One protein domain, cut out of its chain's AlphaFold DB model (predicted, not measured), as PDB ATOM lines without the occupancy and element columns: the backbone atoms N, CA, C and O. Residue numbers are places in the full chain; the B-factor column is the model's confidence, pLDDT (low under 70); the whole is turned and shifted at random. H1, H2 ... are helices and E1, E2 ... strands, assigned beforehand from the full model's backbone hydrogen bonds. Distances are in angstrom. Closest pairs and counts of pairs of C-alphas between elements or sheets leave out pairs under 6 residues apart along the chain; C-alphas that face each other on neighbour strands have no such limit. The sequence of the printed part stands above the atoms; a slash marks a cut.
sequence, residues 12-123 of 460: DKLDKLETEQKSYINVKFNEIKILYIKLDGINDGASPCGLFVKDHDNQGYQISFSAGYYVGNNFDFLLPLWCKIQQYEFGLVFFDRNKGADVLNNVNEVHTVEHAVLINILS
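This is residues 12 to 123 of the 460 residues of an uncharacterized protein of Strongyloides papillosus (UniProt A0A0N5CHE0). With little regular structure, the domain is a strongly twisted sheet, E1 E7 E6 E3 E4, mixed, with the short helix H1 packed on its E4 end and a separate ribbon of E2 and E5. Of 112 printed residues, 39 are in named elements, mostly strand: E1 E2 E3 E4 E5 E6 H1 E7. It is compact, radius of gyration of the C-alphas 14.4 A, spanning 44 by 33 by 27 A.

E1, residues 32 to 38, begins at C-alpha (-39.631, -18.930, -24.191) and runs 19.2 A. E2 is 51 to 53, E3 62 to 66, E4 75 to 77, E5 81 to 84, E6 92 to 96, H1 101 to 104. E7, 115 to 122, 21.6 A, ends at C-alpha (-54.715, -13.873, -31.796).

Within hydrogen-bond range are N 33 and O 116, 2.9 A, of parallel E1 and E7; and, antiparallel, N 93 and O 117, 2.8 A, of E6 and E7; N 64 and O 94, 3.0 A, of E3 and E6; N 65 and O 76, 3.0 A, of the hairpin E3 and E4; N 51 and O 83, 2.9 A, of E2 and E5. H1, too short for an O i to N i+4 pair, is on the sheet at a height of 7.1 A.

The printed part has no cut. The link E1 to E2 is long. pLDDT is under 70 at residues 41, 43 to 49 and 78 to 79.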
ATOM      1  N   ASP A  12     -45.122 -28.654 -23.238       90.44
ATOM      2  CA  ASP A  12     -44.467 -29.451 -24.286       90.44
ATOM      3  C   ASP A  12     -45.128 -29.303 -25.664       90.44
ATOM      4  O   ASP A  12     -44.504 -29.601 -26.682       90.44
ATOM      5  N   LYS A  13     -46.379 -28.831 -25.709       93.44
ATOM      6  CA  LYS A  13     -47.132 -28.594 -26.950       93.44
ATOM      7  C   LYS A  13     -47.032 -27.156 -27.454       93.44
ATOM      8  O   LYS A  13     -47.530 -26.876 -28.540       93.44
ATOM      9  N   LEU A  14     -46.447 -26.245 -26.676       94.62
ATOM     10  CA  LEU A  14     -46.314 -24.849 -27.078       94.62
ATOM     11  C   LEU A  14     -45.137 -24.658 -28.037       94.62
ATOM     12  O   LEU A  14     -44.037 -25.183 -27.825       94.62
ATOM     13  N   ASP A  15     -45.360 -23.818 -29.044       94.19
ATOM     14  CA  ASP A  15     -44.314 -23.392 -29.962       94.19
ATOM     15  C   ASP A  15     -43.232 -22.606 -29.220       94.19
ATOM     16  O   ASP A  15     -43.489 -21.886 -28.250       94.19
ATOM     17  N   LYS A  16     -41.994 -22.741 -29.686       94.50
ATOM     18  CA  LYS A  16     -40.854 -21.998 -29.154       94.50
ATOM     19  C   LYS A  16     -40.730 -20.654 -29.868       94.50
ATOM     20  O   LYS A  16     -40.738 -20.606 -31.093       94.50
ATOM     21  N   LEU A  17     -40.536 -19.579 -29.106       93.62
ATOM     22  CA  LEU A  17     -40.143 -18.289 -29.664       93.62
ATOM     23  C   LEU A  17     -38.676 -18.343 -30.099       93.62
ATOM     24  O   LEU A  17     -37.784 -18.590 -29.282       93.62
ATOM     25  N   GLU A  18     -38.417 -18.075 -31.375       92.19
ATOM     26  CA  GLU A  18     -37.059 -17.907 -31.889       92.19
ATOM     27  C   GLU A  18     -36.479 -16.575 -31.400       92.19
ATOM     28  O   GLU A  18     -36.771 -15.501 -31.921       92.19
ATOM     29  N   THR A  19     -35.678 -16.633 -30.336       90.25
ATOM     30  CA  THR A  19     -34.981 -15.473 -29.780       90.25
ATOM     31  C   THR A  19     -33.694 -15.896 -29.075       90.25
ATOM     32  O   THR A  19     -33.614 -16.973 -28.480       90.25
ATOM     33  N   GLU A  20     -32.676 -15.037 -29.122       90.19
ATOM     34  CA  GLU A  20     -31.431 -15.219 -28.366       90.19
ATOM     35  C   GLU A  20     -31.568 -14.788 -26.896       90.19
ATOM     36  O   GLU A  20     -30.713 -15.105 -26.066       90.19
ATOM     37  N   GLN A  21     -32.648 -14.081 -26.550       89.50
ATOM     38  CA  GLN A  21     -32.862 -13.571 -25.204       89.50
ATOM     39  C   GLN A  21     -33.247 -14.705 -24.241       89.50
ATOM     40  O   GLN A  21     -34.264 -15.370 -24.413       89.50
ATOM     41  N   LYS A  22     -32.438 -14.895 -23.192       91.81
ATOM     42  CA  LYS A  22     -32.603 -15.951 -22.165       91.81
ATOM     43  C   LYS A  22     -32.853 -15.412 -20.757       91.81
ATOM     44  O   LYS A  22     -32.698 -16.118 -19.760       91.81
ATOM     45  N   SER A  23     -33.175 -14.128 -20.666       93.06
ATOM     46  CA  SER A  23     -33.453 -13.474 -19.398       93.06
ATOM     47  C   SER A  23     -34.380 -12.279 -19.551       93.06
ATOM     48  O   SER A  23     -34.398 -11.603 -20.582       93.06
ATOM     49  N   TYR A  24     -35.095 -11.983 -18.476       91.25
ATOM     50  CA  TYR A  24     -35.914 -10.799 -18.298       91.25
ATOM     51  C   TYR A  24     -35.644 -10.220 -16.909       91.25
ATOM     52  O   TYR A  24     -35.916 -10.872 -15.903       91.25
ATOM     53  N   ILE A  25     -35.105  -8.998 -16.850       91.88
ATOM     54  CA  ILE A  25     -34.662  -8.364 -15.597       91.88
ATOM     55  C   ILE A  25     -33.644  -9.283 -14.892       91.88
ATOM     56  O   ILE A  25     -32.549  -9.479 -15.414       91.88
ATOM     57  N   ASN A  26     -33.996  -9.876 -13.755       94.12
ATOM     58  CA  ASN A  26     -33.170 -10.785 -12.964       94.12
ATOM     59  C   ASN A  26     -33.590 -12.261 -13.112       94.12
ATOM     60  O   ASN A  26     -32.997 -13.137 -12.486       94.12
ATOM     61  N   VAL A  27     -34.582 -12.556 -13.956       95.25
ATOM     62  CA  VAL A  27     -35.095 -13.910 -14.190       95.25
ATOM     63  C   VAL A  27     -34.463 -14.508 -15.445       95.25
ATOM     64  O   VAL A  27     -34.473 -13.888 -16.505       95.25
ATOM     65  N   LYS A  28     -33.918 -15.720 -15.341       96.81
ATOM     66  CA  LYS A  28     -33.337 -16.520 -16.424       96.81
ATOM     67  C   LYS A  28     -34.239 -17.695 -16.774       96.81
ATOM     68  O   LYS A  28     -34.866 -18.293 -15.904       96.81
ATOM     69  N   PHE A  29     -34.243 -18.061 -18.046       95.06
ATOM     70  CA  PHE A  29     -34.989 -19.199 -18.574       95.06
ATOM     71  C   PHE A  29     -34.233 -19.810 -19.756       95.06
ATOM     72  O   PHE A  29     -33.457 -19.138 -20.437       95.06
ATOM     73  N   ASN A  30     -34.440 -21.104 -19.998       93.00
ATOM     74  CA  ASN A  30     -33.758 -21.811 -21.086       93.00
ATOM     75  C   ASN A  30     -34.314 -21.422 -22.459       93.00
ATOM     76  O   ASN A  30     -33.562 -21.280 -23.427       93.00
ATOM     77  N   GLU A  31     -35.632 -21.257 -22.524       94.44
ATOM     78  CA  GLU A  31     -36.377 -20.870 -23.711       94.44
ATOM     79  C   GLU A  31     -37.692 -20.192 -23.328       94.44
ATOM     80  O   GLU A  31     -38.135 -20.283 -22.182       94.44
ATOM     81  N   ILE A  32     -38.301 -19.521 -24.305       95.06
ATOM     82  CA  ILE A  32     -39.631 -18.930 -24.191       95.06
ATOM     83  C   ILE A  32     -40.570 -19.744 -25.075       95.06
ATOM     84  O   ILE A  32     -40.303 -19.933 -26.265       95.06
ATOM     85  N   LYS A  33     -41.670 -20.215 -24.494       95.62
ATOM     86  CA  LYS A  33     -42.793 -20.797 -25.230       95.62
ATOM     87  C   LYS A  33     -43.840 -19.732 -25.538       95.62
ATOM     88  O   LYS A  33     -43.933 -18.757 -24.802       95.62
ATOM     89  N   ILE A  34     -44.639 -19.904 -26.585       94.62
ATOM     90  CA  ILE A  34     -45.700 -18.956 -26.952       94.62
ATOM     91  C   ILE A  34     -47.065 -19.599 -26.745       94.62
ATOM     92  O   ILE A  34     -47.319 -20.705 -27.217       94.62
ATOM     93  N   LEU A  35     -47.952 -18.881 -26.062       93.56
ATOM     94  CA  LEU A  35     -49.359 -19.224 -25.917       93.56
ATOM     95  C   LEU A  35     -50.214 -18.168 -26.616       93.56
ATOM     96  O   LEU A  35     -50.140 -16.983 -26.292       93.56
ATOM     97  N   TYR A  36     -51.057 -18.614 -27.545       91.50
ATOM     98  CA  TYR A  36     -51.998 -17.752 -28.253       91.50
ATOM     99  C   TYR A  36     -53.387 -17.821 -27.619       91.50
ATOM    100  O   TYR A  36     -54.027 -18.873 -27.608       91.50
ATOM    101  N   ILE A  37     -53.875 -16.683 -27.135       89.19
ATOM    102  CA  ILE A  37     -55.253 -16.515 -26.678       89.19
ATOM    103  C   ILE A  37     -56.087 -16.041 -27.861       89.19
ATOM    104  O   ILE A  37     -55.879 -14.942 -28.375       89.19
ATOM    105  N   LYS A  38     -57.032 -16.877 -28.293       88.25
ATOM    106  CA  LYS A  38     -57.956 -16.542 -29.379       88.25
ATOM    107  C   LYS A  38     -59.025 -15.576 -28.884       88.25
ATOM    108  O   LYS A  38     -59.690 -15.854 -27.889       88.25
ATOM    109  N   LEU A  39     -59.183 -14.463 -29.590       83.88
ATOM    110  CA  LEU A  39     -60.125 -13.401 -29.249       83.88
ATOM    111  C   LEU A  39     -61.512 -13.591 -29.885       83.88
ATOM    112  O   LEU A  39     -62.508 -13.064 -29.380       83.88
ATOM    113  N   ASP A  40     -61.578 -14.342 -30.985       78.88
ATOM    114  CA  ASP A  40     -62.794 -14.531 -31.775       78.88
ATOM    115  C   ASP A  40     -63.950 -15.071 -30.912       78.88
ATOM    116  O   ASP A  40     -63.827 -16.093 -30.236       78.88
ATOM    117  N   GLY A  41     -65.089 -14.372 -30.922       69.44
ATOM    118  CA  GLY A  41     -66.273 -14.729 -30.126       69.44
ATOM    119  C   GLY A  41     -66.244 -14.281 -28.655       69.44
ATOM    120  O   GLY A  41     -67.220 -14.503 -27.941       69.44
ATOM    121  N   ILE A  42     -65.166 -13.633 -28.198       70.75
ATOM    122  CA  ILE A  42     -65.046 -13.064 -26.842       70.75
ATOM    123  C   ILE A  42     -65.179 -11.536 -26.870       70.75
ATOM    124  O   ILE A  42     -65.712 -10.944 -25.932       70.75
ATOM    125  N   ASN A  43     -64.727 -10.890 -27.949       66.69
ATOM    126  CA  ASN A  43     -64.634  -9.435 -28.026       66.69
ATOM    127  C   ASN A  43     -65.498  -8.806 -29.130       66.69
ATOM    128  O   ASN A  43     -65.001  -8.278 -30.117       66.69
ATOM    129  N   ASP A  44     -66.815  -8.822 -28.940       65.12
ATOM    130  CA  ASP A  44     -67.790  -8.146 -29.812       65.12
ATOM    131  C   ASP A  44     -67.949  -6.632 -29.514       65.12
ATOM    132  O   ASP A  44     -68.792  -5.938 -30.106       65.12
ATOM    133  N   GLY A  45     -67.151  -6.118 -28.570       63.38
ATOM    134  CA  GLY A  45     -67.235  -4.764 -28.027       63.38
ATOM    135  C   GLY A  45     -68.380  -4.545 -27.027       63.38
ATOM    136  O   GLY A  45     -68.556  -3.412 -26.568       63.38
ATOM    137  N   ALA A  46     -69.163  -5.574 -26.674       62.03
ATOM    138  CA  ALA A  46     -70.275  -5.463 -25.727       62.03
ATOM    139  C   ALA A  46     -69.820  -5.501 -24.260       62.03
ATOM    140  O   ALA A  46     -70.475  -4.907 -23.402       62.03
ATOM    141  N   SER A  47     -68.699  -6.165 -23.963       60.75
ATOM    142  CA  SER A  47     -68.096  -6.134 -22.628       60.75
ATOM    143  C   SER A  47     -67.332  -4.822 -22.424       60.75
ATOM    144  O   SER A  47     -66.438  -4.503 -23.216       60.75
ATOM    145  N   PRO A  48     -67.643  -4.035 -21.379       57.59
ATOM    146  CA  PRO A  48     -66.828  -2.885 -21.050       57.59
ATOM    147  C   PRO A  48     -65.460  -3.385 -20.573       57.59
ATOM    148  O   PRO A  48     -65.359  -4.098 -19.577       57.59
ATOM    149  N   CYS A  49     -64.400  -2.914 -21.231       66.19
ATOM    150  CA  CYS A  49     -63.017  -2.961 -20.755       66.19
ATOM    151  C   CYS A  49     -62.209  -4.238 -21.056       66.19
ATOM    152  O   CYS A  49     -61.356  -4.569 -20.247       66.19
ATOM    153  N   GLY A  50     -62.378  -4.916 -22.196       76.81
ATOM    154  CA  GLY A  50     -61.435  -5.960 -22.654       76.81
ATOM    155  C   GLY A  50     -61.612  -7.339 -21.995       76.81
ATOM    156  O   GLY A  50     -62.737  -7.742 -21.702       76.81
ATOM    157  N   LEU A  51     -60.512  -8.076 -21.782       83.00
ATOM    158  CA  LEU A  51     -60.511  -9.481 -21.330       83.00
ATOM    159  C   LEU A  51     -59.535  -9.728 -20.170       83.00
ATOM    160  O   LEU A  51     -58.673  -8.900 -19.876       83.00
ATOM    161  N   PHE A  52     -59.692 -10.856 -19.478       84.62
ATOM    162  CA  PHE A  52     -58.778 -11.267 -18.415       84.62
ATOM    163  C   PHE A  52     -58.640 -12.783 -18.336       84.62
ATOM    164  O   PHE A  52     -59.555 -13.505 -18.725       84.62
ATOM    165  N   VAL A  53     -57.512 -13.251 -17.807       84.94
ATOM    166  CA  VAL A  53     -57.249 -14.674 -17.556       84.94
ATOM    167  C   VAL A  53     -57.042 -14.877 -16.066       84.94
ATOM    168  O   VAL A  53     -56.290 -14.143 -15.432       84.94
ATOM    169  N   LYS A  54     -57.705 -15.880 -15.494       85.06
ATOM    170  CA  LYS A  54     -57.570 -16.245 -14.083       85.06
ATOM    171  C   LYS A  54     -57.150 -17.707 -13.977       85.06
ATOM    172  O   LYS A  54     -57.629 -18.525 -14.758       85.06
ATOM    173  N   ASP A  55     -56.295 -18.021 -13.008       82.56
ATOM    174  CA  ASP A  55     -55.991 -19.410 -12.652       82.56
ATOM    175  C   ASP A  55     -57.228 -20.100 -12.075       82.56
ATOM    176  O   ASP A  55     -58.061 -19.493 -11.392       82.56
ATOM    177  N   HIS A  56     -57.313 -21.386 -12.377       79.06
ATOM    178  CA  HIS A  56     -58.320 -22.303 -11.882       79.06
ATOM    179  C   HIS A  56     -57.679 -23.541 -11.229       79.06
ATOM    180  O   HIS A  56     -58.188 -24.015 -10.218       79.06
ATOM    181  N   ASP A  57     -56.580 -24.060 -11.785       80.12
ATOM    182  CA  ASP A  57     -55.775 -25.156 -11.235       80.12
ATOM    183  C   ASP A  57     -54.338 -25.047 -11.773       80.12
ATOM    184  O   ASP A  57     -54.090 -25.242 -12.965       80.12
ATOM    185  N   ASN A  58     -53.390 -24.755 -10.882       80.38
ATOM    186  CA  ASN A  58     -51.982 -24.560 -11.226       80.38
ATOM    187  C   ASN A  58     -51.111 -25.810 -11.046       80.38
ATOM    188  O   ASN A  58     -49.899 -25.719 -11.239       80.38
ATOM    189  N   GLN A  59     -51.677 -26.961 -10.656       86.88
ATOM    190  CA  GLN A  59     -50.943 -28.218 -10.439       86.88
ATOM    191  C   GLN A  59     -49.667 -28.080  -9.574       86.88
ATOM    192  O   GLN A  59     -48.702 -28.832  -9.738       86.88
ATOM    193  N   GLY A  60     -49.652 -27.123  -8.638       88.44
ATOM    194  CA  GLY A  60     -48.529 -26.868  -7.734       88.44
ATOM    195  C   GLY A  60     -47.461 -25.901  -8.261       88.44
ATOM    196  O   GLY A  60     -46.437 -25.738  -7.600       88.44
ATOM    197  N   TYR A  61     -47.671 -25.252  -9.408       91.94
ATOM    198  CA  TYR A  61     -46.816 -24.154  -9.863       91.94
ATOM    199  C   TYR A  61     -47.173 -22.837  -9.169       91.94
ATOM    200  O   TYR A  61     -48.338 -22.456  -9.074       91.94
ATOM    201  N   GLN A  62     -46.147 -22.093  -8.763       92.69
ATOM    202  CA  GLN A  62     -46.247 -20.663  -8.507       92.69
ATOM    203  C   GLN A  62     -46.201 -19.939  -9.852       92.69
ATOM    204  O   GLN A  62     -45.241 -20.077 -10.615       92.69
ATOM    205  N   ILE A  63     -47.254 -19.180 -10.148       92.00
ATOM    206  CA  ILE A  63     -47.381 -18.436 -11.400       92.00
ATOM    207  C   ILE A  63     -47.119 -16.964 -11.110       92.00
ATOM    208  O   ILE A  63     -47.849 -16.330 -10.346       92.00
ATOM    209  N   SER A  64     -46.074 -16.433 -11.735       92.94
ATOM    210  CA  SER A  64     -45.701 -15.021 -11.642       92.94
ATOM    211  C   SER A  64     -45.679 -14.413 -13.032       92.94
ATOM    212  O   SER A  64     -45.275 -15.075 -13.979       92.94
ATOM    213  N   PHE A  65     -46.049 -13.152 -13.192       90.56
ATOM    214  CA  PHE A  65     -45.979 -12.487 -14.493       90.56
ATOM    215  C   PHE A  65     -45.275 -11.145 -14.386       90.56
ATOM    216  O   PHE A  65     -45.190 -10.557 -13.312       90.56
ATOM    217  N   SER A  66     -44.744 -10.654 -15.506       87.81
ATOM    218  CA  SER A  66     -44.192  -9.298 -15.548       87.81
ATOM    219  C   SER A  66     -45.311  -8.283 -15.300       87.81
ATOM    220  O   SER A  66     -46.195  -8.161 -16.143       87.81
ATOM    221  N   ALA A  67     -45.293  -7.535 -14.198       84.88
ATOM    222  CA  ALA A  67     -46.381  -6.624 -13.837       84.88
ATOM    223  C   ALA A  67     -46.502  -5.458 -14.839       84.88
ATOM    224  O   ALA A  67     -45.498  -4.910 -15.310       84.88
ATOM    225  N   GLY A  68     -47.734  -5.088 -15.218       78.50
ATOM    226  CA  GLY A  68     -47.976  -3.907 -16.073       78.50
ATOM    227  C   GLY A  68     -47.779  -2.620 -15.281       78.50
ATOM    228  O   GLY A  68     -47.168  -1.646 -15.738       78.50
ATOM    229  N   TYR A  69     -48.259  -2.673 -14.049       82.94
ATOM    230  CA  TYR A  69     -48.088  -1.692 -13.011       82.94
ATOM    231  C   TYR A  69     -48.352  -2.357 -11.666       82.94
ATOM    232  O   TYR A  69     -49.456  -2.815 -11.394       82.94
ATOM    233  N   TYR A  70     -47.312  -2.402 -10.848       81.81
ATOM    234  CA  TYR A  70     -47.400  -2.729  -9.438       81.81
ATOM    235  C   TYR A  70     -46.339  -1.881  -8.747       81.81
ATOM    236  O   TYR A  70     -45.147  -2.001  -9.042       81.81
ATOM    237  N   VAL A  71     -46.766  -0.929  -7.916       81.75
ATOM    238  CA  VAL A  71     -45.859   0.064  -7.331       81.75
ATOM    239  C   VAL A  71     -44.711  -0.633  -6.595       81.75
ATOM    240  O   VAL A  71     -44.928  -1.393  -5.658       81.75
ATOM    241  N   GLY A  72     -43.478  -0.361  -7.036       82.38
ATOM    242  CA  GLY A  72     -42.254  -0.910  -6.444       82.38
ATOM    243  C   GLY A  72     -41.882  -2.335  -6.872       82.38
ATOM    244  O   GLY A  72     -40.819  -2.802  -6.475       82.38
ATOM    245  N   ASN A  73     -42.686  -3.001  -7.705       87.56
ATOM    246  CA  ASN A  73     -42.490  -4.402  -8.081       87.56
ATOM    247  C   ASN A  73     -42.405  -4.589  -9.604       87.56
ATOM    248  O   ASN A  73     -43.031  -3.873 -10.386       87.56
ATOM    249  N   ASN A  74     -41.608  -5.569 -10.035       88.75
ATOM    250  CA  ASN A  74     -41.470  -5.942 -11.448       88.75
ATOM    251  C   ASN A  74     -42.334  -7.154 -11.816       88.75
ATOM    252  O   ASN A  74     -42.681  -7.330 -12.987       88.75
ATOM    253  N   PHE A  75     -42.658  -7.981 -10.826       90.62
ATOM    254  CA  PHE A  75     -43.444  -9.195 -10.963       90.62
ATOM    255  C   PHE A  75     -44.645  -9.153 -10.030       90.62
ATOM    256  O   PHE A  75     -44.579  -8.553  -8.957       90.62
ATOM    257  N   ASP A  76     -45.715  -9.818 -10.433       89.25
ATOM    258  CA  ASP A  76     -46.912  -9.994  -9.617       89.25
ATOM    259  C   ASP A  76     -47.370 -11.459  -9.650       89.25
ATOM    260  O   ASP A  76     -46.980 -12.225 -10.541       89.25
ATOM    261  N   PHE A  77     -48.140 -11.858  -8.641       84.44
ATOM    262  CA  PHE A  77     -48.778 -13.163  -8.537       84.44
ATOM    263  C   PHE A  77     -50.065 -13.190  -9.338       84.44
ATOM    264  O   PHE A  77     -50.693 -12.161  -9.568       84.44
ATOM    265  N   LEU A  78     -50.518 -14.383  -9.710       67.12
ATOM    266  CA  LEU A  78     -51.719 -14.496 -10.520       67.12
ATOM    267  C   LEU A  78     -53.027 -14.183  -9.754       67.12
ATOM    268  O   LEU A  78     -53.758 -15.075  -9.327       67.12
ATOM    269  N   LEU A  79     -53.374 -12.900  -9.670       64.44
ATOM    270  CA  LEU A  79     -54.741 -12.388  -9.546       64.44
ATOM    271  C   LEU A  79     -55.033 -11.599 -10.826       64.44
ATOM    272  O   LEU A  79     -54.195 -10.826 -11.262       64.44
ATOM    273  N   PRO A  80     -56.171 -11.884 -11.475       80.81
ATOM    274  CA  PRO A  80     -56.243 -12.210 -12.905       80.81
ATOM    275  C   PRO A  80     -55.405 -11.314 -13.830       80.81
ATOM    276  O   PRO A  80     -55.499 -10.099 -13.744       80.81
ATOM    277  N   LEU A  81     -54.706 -11.923 -14.794       86.25
ATOM    278  CA  LEU A  81     -53.978 -11.231 -15.862       86.25
ATOM    279  C   LEU A  81     -54.936 -10.366 -16.679       86.25
ATOM    280  O   LEU A  81     -55.799 -10.886 -17.398       86.25
ATOM    281  N   TRP A  82     -54.765  -9.054 -16.607       86.12
ATOM    282  CA  TRP A  82     -55.635  -8.093 -17.265       86.12
ATOM    283  C   TRP A  82     -55.142  -7.730 -18.666       86.12
ATOM    284  O   TRP A  82     -53.994  -7.348 -18.878       86.12
ATOM    285  N   CYS A  83     -56.051  -7.758 -19.635       87.62
ATOM    286  CA  CYS A  83     -55.899  -7.059 -20.902       87.62
ATOM    287  C   CYS A  83     -57.102  -6.127 -21.067       87.62
ATOM    288  O   CYS A  83     -58.074  -6.418 -21.773       87.62
ATOM    289  N   LYS A  84     -57.052  -5.019 -20.322       88.19
ATOM    290  CA  LYS A  84     -58.152  -4.070 -20.141       88.19
ATOM    291  C   LYS A  84     -57.666  -2.643 -20.313       88.19
ATOM    292  O   LYS A  84     -56.473  -2.382 -20.209       88.19
ATOM    293  N   ILE A  85     -58.585  -1.689 -20.474       90.19
ATOM    294  CA  ILE A  85     -58.193  -0.274 -20.532       90.19
ATOM    295  C   ILE A  85     -57.366   0.131 -19.308       90.19
ATOM    296  O   ILE A  85     -56.401   0.838 -19.506       90.19
ATOM    297  N   GLN A  86     -57.630  -0.377 -18.094       88.44
ATOM    298  CA  GLN A  86     -56.820  -0.009 -16.925       88.44
ATOM    299  C   GLN A  86     -55.341  -0.388 -17.028       88.44
ATOM    300  O   GLN A  86     -54.490   0.319 -16.483       88.44
ATOM    301  N   GLN A  87     -55.060  -1.538 -17.641       86.25
ATOM    302  CA  GLN A  87     -53.746  -2.162 -17.617       86.25
ATOM    303  C   GLN A  87     -53.652  -3.290 -18.641       86.25
ATOM    304  O   GLN A  87     -54.594  -4.073 -18.812       86.25
ATOM    305  N   TYR A  88     -52.478  -3.405 -19.257       88.75
ATOM    306  CA  TYR A  88     -52.105  -4.549 -20.072       88.75
ATOM    307  C   TYR A  88     -51.026  -5.379 -19.369       88.75
ATOM    308  O   TYR A  88     -49.920  -4.905 -19.098       88.75
ATOM    309  N   GLU A  89     -51.321  -6.643 -19.087       88.06
ATOM    310  CA  GLU A  89     -50.461  -7.560 -18.320       88.06
ATOM    311  C   GLU A  89     -49.992  -8.765 -19.117       88.06
ATOM    312  O   GLU A  89     -49.109  -9.493 -18.672       88.06
ATOM    313  N   PHE A  90     -50.523  -8.936 -20.323       88.81
ATOM    314  CA  PHE A  90     -50.050  -9.978 -21.215       88.81
ATOM    315  C   PHE A  90     -48.598  -9.682 -21.616       88.81
ATOM    316  O   PHE A  90     -48.146  -8.529 -21.687       88.81
ATOM    317  N   GLY A  91     -47.826 -10.750 -21.757       88.81
ATOM    318  CA  GLY A  91     -46.373 -10.703 -21.742       88.81
ATOM    319  C   GLY A  91     -45.808 -12.013 -21.213       88.81
ATOM    320  O   GLY A  91     -46.417 -13.068 -21.398       88.81
ATOM    321  N   LEU A  92     -44.642 -11.953 -20.568       91.75
ATOM    322  CA  LEU A  92     -44.041 -13.141 -19.974       91.75
ATOM    323  C   LEU A  92     -44.734 -13.533 -18.671       91.75
ATOM    324  O   LEU A  92     -44.863 -12.729 -17.744       91.75
ATOM    325  N   VAL A  93     -45.081 -14.811 -18.614       92.94
ATOM    326  CA  VAL A  93     -45.550 -15.529 -17.439       92.94
ATOM    327  C   VAL A  93     -44.545 -16.629 -17.121       92.94
ATOM    328  O   VAL A  93     -44.102 -17.371 -17.997       92.94
ATOM    329  N   PHE A  94     -44.165 -16.706 -15.859       94.12
ATOM    330  CA  PHE A  94     -43.174 -17.616 -15.319       94.12
ATOM    331  C   PHE A  94     -43.867 -18.637 -14.426       94.12
ATOM    332  O   PHE A  94     -44.695 -18.275 -13.588       94.12
ATOM    333  N   PHE A  95     -43.503 -19.901 -14.609       94.19
ATOM    334  CA  PHE A  95     -44.024 -21.022 -13.838       94.19
ATOM    335  C   PHE A  95     -42.845 -21.717 -13.166       94.19
ATOM    336  O   PHE A  95     -41.895 -22.125 -13.838       94.19
ATOM    337  N   ASP A  96     -42.896 -21.825 -11.843       95.31
ATOM    338  CA  ASP A  96     -41.868 -22.475 -11.029       95.31
ATOM    339  C   ASP A  96     -42.528 -23.074  -9.784       95.31
ATOM    340  O   ASP A  96     -43.445 -22.481  -9.225       95.31
ATOM    341  N   ARG A  97     -42.112 -24.258  -9.331       95.19
ATOM    342  CA  ARG A  97     -42.761 -24.904  -8.175       95.19
ATOM    343  C   ARG A  97     -42.409 -24.256  -6.838       95.19
ATOM    344  O   ARG A  97     -43.123 -24.448  -5.859       95.19
ATOM    345  N   ASN A  98     -41.315 -23.500  -6.783       94.94
ATOM    346  CA  ASN A  98     -40.734 -22.979  -5.547       94.94
ATOM    347  C   ASN A  98     -40.587 -21.449  -5.534       94.94
ATOM    348  O   ASN A  98     -40.364 -20.876  -4.469       94.94
ATOM    349  N   LYS A  99     -40.680 -20.778  -6.689       94.88
ATOM    350  CA  LYS A  99     -40.443 -19.332  -6.822       94.88
ATOM    351  C   LYS A  99     -41.689 -18.607  -7.316       94.88
ATOM    352  O   LYS A  99     -42.053 -18.695  -8.483       94.88
ATOM    353  N   GLY A 100     -42.315 -17.857  -6.414       92.62
ATOM    354  CA  GLY A 100     -43.377 -16.905  -6.741       92.62
ATOM    355  C   GLY A 100     -42.862 -15.471  -6.911       92.62
ATOM    356  O   GLY A 100     -41.661 -15.213  -6.785       92.62
ATOM    357  N   ALA A 101     -43.772 -14.527  -7.147       93.00
ATOM    358  CA  ALA A 101     -43.434 -13.148  -7.490       93.00
ATOM    359  C   ALA A 101     -42.614 -12.439  -6.404       93.00
ATOM    360  O   ALA A 101     -41.671 -11.732  -6.743       93.00
ATOM    361  N   ASP A 102     -42.887 -12.690  -5.118       93.06
ATOM    362  CA  ASP A 102     -42.089 -12.160  -3.996       93.06
ATOM    363  C   ASP A 102     -40.601 -12.512  -4.124       93.06
ATOM    364  O   ASP A 102     -39.733 -11.662  -3.930       93.06
ATOM    365  N   VAL A 103     -40.299 -13.759  -4.503       95.31
ATOM    366  CA  VAL A 103     -38.920 -14.221  -4.710       95.31
ATOM    367  C   VAL A 103     -38.322 -13.538  -5.935       95.31
ATOM    368  O   VAL A 103     -37.211 -13.010  -5.874       95.31
ATOM    369  N   LEU A 104     -39.069 -13.499  -7.043       94.50
ATOM    370  CA  LEU A 104     -38.593 -12.912  -8.297       94.50
ATOM    371  C   LEU A 104     -38.374 -11.393  -8.188       94.50
ATOM    372  O   LEU A 104     -37.483 -10.862  -8.850       94.50
ATOM    373  N   ASN A 105     -39.120 -10.695  -7.323       94.38
ATOM    374  CA  ASN A 105     -38.961  -9.263  -7.057       94.38
ATOM    375  C   ASN A 105     -37.677  -8.911  -6.286       94.38
ATOM    376  O   ASN A 105     -37.299  -7.736  -6.257       94.38
ATOM    377  N   ASN A 106     -36.942  -9.887  -5.736       93.69
ATOM    378  CA  ASN A 106     -35.585  -9.653  -5.242       93.69
ATOM    379  C   ASN A 106     -34.601  -9.483  -6.415       93.69
ATOM    380  O   ASN A 106     -33.900 -10.414  -6.812       93.69
ATOM    381  N   VAL A 107     -34.546  -8.267  -6.966       90.62
ATOM    382  CA  VAL A 107     -33.741  -7.914  -8.151       90.62
ATOM    383  C   VAL A 107     -32.226  -8.013  -7.953       90.62
ATOM    384  O   VAL A 107     -31.486  -7.976  -8.935       90.62
ATOM    385  N   ASN A 108     -31.757  -8.152  -6.710       93.69
ATOM    386  CA  ASN A 108     -30.340  -8.346  -6.397       93.69
ATOM    387  C   ASN A 108     -29.887  -9.800  -6.608       93.69
ATOM    388  O   ASN A 108     -28.688 -10.076  -6.632       93.69
ATOM    389  N   GLU A 109     -30.834 -10.723  -6.773       95.19
ATOM    390  CA  GLU A 109     -30.581 -12.137  -7.009       95.19
ATOM    391  C   GLU A 109     -31.042 -12.546  -8.402       95.19
ATOM    392  O   GLU A 109     -32.082 -12.108  -8.899       95.19
ATOM    393  N   VAL A 110     -30.257 -13.419  -9.031       96.00
ATOM    394  CA  VAL A 110     -30.589 -13.986 -10.336       96.00
ATOM    395  C   VAL A 110     -31.341 -15.295 -10.137       96.00
ATOM    396  O   VAL A 110     -30.794 -16.253  -9.589       96.00
ATOM    397  N   HIS A 111     -32.565 -15.364 -10.655       96.62
ATOM    398  CA  HIS A 111     -33.448 -16.518 -10.498       96.62
ATOM    399  C   HIS A 111     -33.605 -17.266 -11.811       96.62
ATOM    400  O   HIS A 111     -34.045 -16.685 -12.792       96.62
ATOM    401  N   THR A 112     -33.315 -18.562 -11.846       97.12
ATOM    402  CA  THR A 112     -33.709 -19.414 -12.983       97.12
ATOM    403  C   THR A 112     -35.077 -20.031 -12.718       97.12
ATOM    404  O   THR A 112     -35.241 -20.642 -11.662       97.12
ATOM    405  N   VAL A 113     -36.026 -19.887 -13.642       96.69
ATOM    406  CA  VAL A 113     -37.374 -20.486 -13.549       96.69
ATOM    407  C   VAL A 113     -37.496 -21.742 -14.411       96.69
ATOM    408  O   VAL A 113     -36.757 -21.895 -15.388       96.69
ATOM    409  N   GLU A 114     -38.429 -22.630 -14.058       96.50
ATOM    410  CA  GLU A 114     -38.686 -23.877 -14.795       96.50
ATOM    411  C   GLU A 114     -39.241 -23.601 -16.202       96.50
ATOM    412  O   GLU A 114     -38.702 -24.113 -17.188       96.50
ATOM    413  N   HIS A 115     -40.260 -22.739 -16.314       95.75
ATOM    414  CA  HIS A 115     -40.870 -22.382 -17.596       95.75
ATOM    415  C   HIS A 115     -41.124 -20.877 -17.731       95.75
ATOM    416  O   HIS A 115     -41.535 -20.206 -16.782       95.75
ATOM    417  N   ALA A 116     -40.933 -20.361 -18.947       95.12
ATOM    418  CA  ALA A 116     -41.331 -19.018 -19.355       95.12
ATOM    419  C   ALA A 116     -42.251 -19.107 -20.580       95.12
ATOM    420  O   ALA A 116     -41.891 -19.701 -21.600       95.12
ATOM    421  N   VAL A 117     -43.437 -18.512 -20.480       94.38
ATOM    422  CA  VAL A 117     -44.453 -18.488 -21.535       94.38
ATOM    423  C   VAL A 117     -44.797 -17.044 -21.874       94.38
ATOM    424  O   VAL A 117     -45.189 -16.275 -21.004       94.38
ATOM    425  N   LEU A 118     -44.665 -16.675 -23.143       93.56
ATOM    426  CA  LEU A 118     -45.160 -15.421 -23.688       93.56
ATOM    427  C   LEU A 118     -46.624 -15.590 -24.096       93.56
ATOM    428  O   LEU A 118     -46.943 -16.415 -24.952       93.56
ATOM    429  N   ILE A 119     -47.503 -14.786 -23.504       91.94
ATOM    430  CA  ILE A 119     -48.920 -14.749 -23.862       91.94
ATOM    431  C   ILE A 119     -49.151 -13.681 -24.929       91.94
ATOM    432  O   ILE A 119     -48.923 -12.498 -24.683       91.94
ATOM    433  N   ASN A 120     -49.669 -14.113 -26.077       91.88
ATOM    434  CA  ASN A 120     -50.046 -13.272 -27.205       91.88
ATOM    435  C   ASN A 120     -51.545 -13.410 -27.507       91.88
ATOM    436  O   ASN A 120     -52.140 -14.466 -27.307       91.88
ATOM    437  N   ILE A 121     -52.154 -12.349 -28.032       91.12
ATOM    438  CA  ILE A 121     -53.546 -12.345 -28.494       91.12
ATOM    439  C   ILE A 121     -53.574 -12.623 -29.992       91.12
ATOM    440  O   ILE A 121     -52.843 -11.983 -30.743       91.12
ATOM    441  N   LEU A 122     -54.426 -13.557 -30.403       90.62
ATOM    442  CA  LEU A 122     -54.715 -13.873 -31.796       90.62
ATOM    443  C   LEU A 122     -56.159 -13.457 -32.109       90.62
ATOM    444  O   LEU A 122     -57.087 -13.959 -31.473       90.62
ATOM    445  N   SER A 123     -56.339 -12.567 -33.085       90.62
ATOM    446  CA  SER A 123     -57.650 -12.173 -33.620       90.62
ATOM    447  C   SER A 123     -57.717 -12.484 -35.110       90.62
ATOM    448  O   SER A 123     -56.709 -12.364 -35.800       90.62
TER     449      SER A 123